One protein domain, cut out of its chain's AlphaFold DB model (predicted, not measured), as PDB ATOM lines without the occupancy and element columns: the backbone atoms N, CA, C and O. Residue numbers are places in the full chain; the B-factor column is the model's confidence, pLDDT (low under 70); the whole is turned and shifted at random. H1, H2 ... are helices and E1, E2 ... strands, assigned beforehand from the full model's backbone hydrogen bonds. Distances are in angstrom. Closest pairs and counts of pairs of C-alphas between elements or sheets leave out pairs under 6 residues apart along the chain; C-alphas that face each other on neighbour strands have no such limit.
ATOM      1  N   VAL A  13      22.125  32.215 -22.817       83.94
ATOM      2  CA  VAL A  13      21.496  33.388 -22.209       83.94
ATOM      3  C   VAL A  13      20.803  32.893 -20.952       83.94
ATOM      4  O   VAL A  13      19.983  31.978 -21.025       83.94
ATOM      5  N   SER A  14      21.165  33.460 -19.811       83.44
ATOM      6  CA  SER A  14      20.566  33.153 -18.514       83.44
ATOM      7  C   SER A  14      20.405  34.429 -17.694       83.44
ATOM      8  O   SER A  14      20.904  35.490 -18.069       83.44
ATOM      9  N   HIS A  15      19.693  34.340 -16.578       79.50
ATOM     10  CA  HIS A  15      19.563  35.434 -15.624       79.50
ATOM     11  C   HIS A  15      19.822  34.926 -14.204       79.50
ATOM     12  O   HIS A  15      19.648  33.740 -13.912       79.50
ATOM     13  N   ASP A  16      20.288  35.821 -13.341       78.94
ATOM     14  CA  ASP A  16      20.591  35.559 -11.936       78.94
ATOM     15  C   ASP A  16      20.297  36.831 -11.140       78.94
ATOM     16  O   ASP A  16      21.028  37.816 -11.252       78.94
ATOM     17  N   GLY A  17      19.183  36.835 -10.407       76.81
ATOM     18  CA  GLY A  17      18.651  38.055  -9.802       76.81
ATOM     19  C   GLY A  17      18.330  39.112 -10.861       76.81
ATOM     20  O   GLY A  17      17.658  38.813 -11.843       76.81
ATOM     21  N   ASP A  18      18.861  40.317 -10.664       78.94
ATOM     22  CA  ASP A  18      18.717  41.504 -11.519       78.94
ATOM     23  C   ASP A  18      19.700  41.549 -12.704       78.94
ATOM     24  O   ASP A  18      19.791  42.546 -13.422       78.94
ATOM     25  N   THR A  19      20.458  40.473 -12.923       78.38
ATOM     26  CA  THR A  19      21.540  40.439 -13.906       78.38
ATOM     27  C   THR A  19      21.266  39.433 -15.024       78.38
ATOM     28  O   THR A  19      20.998  38.257 -14.772       78.38
ATOM     29  N   VAL A  20      21.445  39.863 -16.278       82.00
ATOM     30  CA  VAL A  20      21.465  38.984 -17.463       82.00
ATOM     31  C   VAL A  20      22.895  38.532 -17.753       82.00
ATOM     32  O   VAL A  20      23.814  39.347 -17.854       82.00
ATOM     33  N   LYS A  21      23.096  37.223 -17.919       87.00
ATOM     34  CA  LYS A  21      24.379  36.611 -18.272       87.00
ATOM     35  C   LYS A  21      24.336  36.101 -19.708       87.00
ATOM     36  O   LYS A  21      23.474  35.313 -20.087       87.00
ATOM     37  N   LEU A  22      25.318  36.540 -20.488       87.25
ATOM     38  CA  LEU A  22      25.540  36.156 -21.877       87.25
ATOM     39  C   LEU A  22      26.872  35.422 -21.978       87.25
ATOM     40  O   LEU A  22      27.917  35.982 -21.649       87.25
ATOM     41  N   LYS A  23      26.841  34.174 -22.445       87.50
ATOM     42  CA  LYS A  23      28.045  33.383 -22.697       87.50
ATOM     43  C   LYS A  23      28.127  33.062 -24.179       87.50
ATOM     44  O   LYS A  23      27.261  32.378 -24.716       87.50
ATOM     45  N   ALA A  24      29.179  33.559 -24.819       85.56
ATOM     46  CA  ALA A  24      29.499  33.289 -26.213       85.56
ATOM     47  C   ALA A  24      30.867  32.585 -26.313       85.56
ATOM     48  O   ALA A  24      31.659  32.671 -25.369       85.56
ATOM     49  N   PRO A  25      31.166  31.904 -27.433       83.81
ATOM     50  CA  PRO A  25      32.479  31.315 -27.674       83.81
ATOM     51  C   PRO A  25      33.603  32.362 -27.663       83.81
ATOM     52  O   PRO A  25      33.411  33.506 -28.092       83.81
ATOM     53  N   ASP A  26      34.793  31.952 -27.220       80.69
ATOM     54  CA  ASP A  26      35.989  32.794 -27.259       80.69
ATOM     55  C   ASP A  26      36.286  33.238 -28.700       80.69
ATOM     56  O   ASP A  26      36.393  32.417 -29.612       80.69
ATOM     57  N   GLY A  27      36.423  34.552 -28.907       80.25
ATOM     58  CA  GLY A  27      36.604  35.156 -30.235       80.25
ATOM     59  C   GLY A  27      35.316  35.669 -30.890       80.25
ATOM     60  O   GLY A  27      35.382  36.249 -31.973       80.25
ATOM     61  N   GLY A  28      34.169  35.529 -30.218       80.00
ATOM     62  CA  GLY A  28      32.871  35.972 -30.717       80.00
ATOM     63  C   GLY A  28      32.231  34.961 -31.668       80.00
ATOM     64  O   GLY A  28      32.784  33.904 -31.963       80.00
ATOM     65  N   THR A  29      31.026  35.274 -32.138       83.31
ATOM     66  CA  THR A  29      30.295  34.405 -33.063       83.31
ATOM     67  C   THR A  29      29.661  35.223 -34.177       83.31
ATOM     68  O   THR A  29      29.186  36.335 -33.946       83.31
ATOM     69  N   ALA A  30      29.652  34.668 -35.387       85.81
ATOM     70  CA  ALA A  30      28.898  35.227 -36.498       85.81
ATOM     71  C   ALA A  30      27.461  34.697 -36.459       85.81
ATOM     72  O   ALA A  30      27.239  33.495 -36.274       85.81
ATOM     73  N   LEU A  31      26.505  35.605 -36.643       81.81
ATOM     74  CA  LEU A  31      25.077  35.317 -36.679       81.81
ATOM     75  C   LEU A  31      24.516  35.746 -38.030       81.81
ATOM     76  O   LEU A  31      24.840  36.820 -38.540       81.81
ATOM     77  N   THR A  32      23.652  34.919 -38.599       83.75
ATOM     78  CA  THR A  32      22.736  35.355 -39.651       83.75
ATOM     79  C   THR A  32      21.679  36.296 -39.063       83.75
ATOM     80  O   THR A  32      21.474  36.342 -37.850       83.75
ATOM     81  N   ALA A  33      20.979  37.059 -39.909       73.31
ATOM     82  CA  ALA A  33      19.939  37.974 -39.433       73.31
ATOM     83  C   ALA A  33      18.830  37.271 -38.607       73.31
ATOM     84  O   ALA A  33      18.504  37.787 -37.538       73.31
ATOM     85  N   PRO A  34      18.311  36.086 -39.001       74.44
ATOM     86  CA  PRO A  34      17.341  35.356 -38.181       74.44
ATOM     87  C   PRO A  34      17.905  34.878 -36.833       74.44
ATOM     88  O   PRO A  34      17.214  34.952 -35.822       74.44
ATOM     89  N   GLU A  35      19.164  34.427 -36.788       79.50
ATOM     90  CA  GLU A  35      19.816  34.015 -35.531       79.50
ATOM     91  C   GLU A  35      20.063  35.211 -34.599       79.50
ATOM     92  O   GLU A  35      19.930  35.093 -33.385       79.50
ATOM     93  N   ALA A  36      20.392  36.382 -35.152       79.75
ATOM     94  CA  ALA A  36      20.540  37.606 -34.371       79.75
ATOM     95  C   ALA A  36      19.203  38.070 -33.770       79.75
ATOM     96  O   ALA A  36      19.172  38.512 -32.623       79.75
ATOM     97  N   GLN A  37      18.102  37.942 -34.517       72.75
ATOM     98  CA  GLN A  37      16.756  38.242 -34.020       72.75
ATOM     99  C   GLN A  37      16.325  37.276 -32.908       72.75
ATOM    100  O   GLN A  37      15.774  37.714 -31.901       72.75
ATOM    101  N   GLU A  38      16.623  35.981 -33.051       79.31
ATOM    102  CA  GLU A  38      16.362  34.974 -32.012       79.31
ATOM    103  C   GLU A  38      17.143  35.268 -30.724       79.31
ATOM    104  O   GLU A  38      16.557  35.313 -29.640       79.31
ATOM    105  N   LEU A  39      18.444  35.566 -30.846       83.00
ATOM    106  CA  LEU A  39      19.284  35.914 -29.703       83.00
ATOM    107  C   LEU A  39      18.794  37.189 -29.006       83.00
ATOM    108  O   LEU A  39      18.749  37.237 -27.778       83.00
ATOM    109  N   ALA A  40      18.401  38.209 -29.775       79.62
ATOM    110  CA  ALA A  40      17.837  39.437 -29.225       79.62
ATOM    111  C   ALA A  40      16.556  39.162 -28.418       79.62
ATOM    112  O   ALA A  40      16.415  39.695 -27.319       79.62
ATOM    113  N   GLY A  41      15.675  38.283 -28.910       76.44
ATOM    114  CA  GLY A  41      14.476  37.856 -28.183       76.44
ATOM    115  C   GLY A  41      14.800  37.182 -26.849       76.44
ATOM    116  O   GLY A  41      14.240  37.549 -25.820       76.44
ATOM    117  N   ARG A  42      15.775  36.263 -26.834       81.12
ATOM    118  CA  ARG A  42      16.222  35.583 -25.603       81.12
ATOM    119  C   ARG A  42      16.851  36.531 -24.587       81.12
ATOM    120  O   ARG A  42      16.626  36.379 -23.390       81.12
ATOM    121  N   ILE A  43      17.649  37.497 -25.048       83.19
ATOM    122  CA  ILE A  43      18.222  38.541 -24.183       83.19
ATOM    123  C   ILE A  43      17.109  39.381 -23.571       83.19
ATOM    124  O   ILE A  43      17.153  39.667 -22.378       83.19
ATOM    125  N   PHE A  44      16.117  39.756 -24.379       76.50
ATOM    126  CA  PHE A  44      14.992  40.557 -23.926       76.50
ATOM    127  C   PHE A  44      14.159  39.824 -22.869       76.50
ATOM    128  O   PHE A  44      13.893  40.380 -21.810       76.50
ATOM    129  N   GLU A  45      13.842  38.549 -23.101       74.38
ATOM    130  CA  GLU A  45      13.145  37.707 -22.124       74.38
ATOM    131  C   GLU A  45      13.935  37.565 -20.815       74.38
ATOM    132  O   GLU A  45      13.378  37.700 -19.727       74.38
ATOM    133  N   ALA A  46      15.248  37.325 -20.897       77.19
ATOM    134  CA  ALA A  46      16.092  37.234 -19.710       77.19
ATOM    135  C   ALA A  46      16.161  38.564 -18.942       77.19
ATOM    136  O   ALA A  46      16.198  38.550 -17.713       77.19
ATOM    137  N   ALA A  47      16.161  39.697 -19.649       76.88
ATOM    138  CA  ALA A  47      16.152  41.028 -19.050       76.88
ATOM    139  C   ALA A  47      14.834  41.330 -18.334       76.88
ATOM    140  O   ALA A  47      14.872  41.816 -17.209       76.88
ATOM    141  N   ALA A  48      13.696  40.989 -18.939       71.75
ATOM    142  CA  ALA A  48      12.383  41.171 -18.322       71.75
ATOM    143  C   ALA A  48      12.253  40.349 -17.029       71.75
ATOM    144  O   ALA A  48      11.949  40.879 -15.961       71.75
ATOM    145  N   ARG A  49      12.651  39.069 -17.076       71.12
ATOM    146  CA  ARG A  49      12.692  38.200 -15.886       71.12
ATOM    147  C   ARG A  49      13.617  38.732 -14.790       71.12
ATOM    148  O   ARG A  49      13.307  38.596 -13.611       71.12
ATOM    149  N   ALA A  50      14.762  39.302 -15.163       76.38
ATOM    150  CA  ALA A  50      15.687  39.910 -14.210       76.38
ATOM    151  C   ALA A  50      15.138  41.219 -13.612       76.38
ATOM    152  O   ALA A  50      15.379  41.514 -12.444       76.38
ATOM    153  N   GLY A  51      14.364  41.977 -14.393       69.56
ATOM    154  CA  GLY A  51      13.668  43.192 -13.964       69.56
ATOM    155  C   GLY A  51      12.504  42.951 -13.000       69.56
ATOM    156  O   GLY A  51      12.007  43.906 -12.410       69.56
ATOM    157  N   GLY A  52      12.117  41.689 -12.790       62.69
ATOM    158  CA  GLY A  52      11.003  41.312 -11.925       62.69
ATOM    159  C   GLY A  52       9.650  41.256 -12.636       62.69
ATOM    160  O   GLY A  52       8.641  41.152 -11.943       62.69
TER     161      GLY A  52
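This is residues 13 to 52 of the 175 residues of an uncharacterized protein of Gemmata obscuriglobus (UniProt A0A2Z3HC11). A small two-stranded hairpin, E1 and E2, packs along the later part of one long helix, H1, with residues 39 to 51. At the other end the link from E2 swings wide, and residues 25 to 30 and 32 to 38, of which 33 to 38 belong to H1, stand free. The printed part has 40 residues, with two named strands and one named helix in the order E1, E2, H1 along the chain; the sheet, in the order E1 - E2, is antiparallel, and the class is mixed, helices and strands. The whole is only just loose, close to compact, with a radius of gyration of the C-alphas of 11.1 A, and flat, spanning 31 by 22 by 8 A.

E1, residues 13 to 16, begins at C-alpha 13 (21.496, 33.388, -22.209) and E2 is residues 19 to 23. H1, residues 33 to 51, is 26.7 A long and ends at C-alpha 51 (13.668, 43.192, -13.964).

The hairpin E1 and E2 is antiparallel at 147 degrees, with N 21 and O 14 at 2.8 A, within hydrogen-bond range. The closest C-alphas of E1 and H1 are those of His 15 and Ala 46, 5.7 A; of E2 and H1, Thr 19 and Ala 50, 5.9 A. In H1 every O i to N i+4 pair is within hydrogen-bond range.

The C-alphas farthest apart, of Gly 27 and Gly 52, are 32.1 A apart. The printed part has no cut and no long link; pLDDT is under 70 at residues 51 to 52.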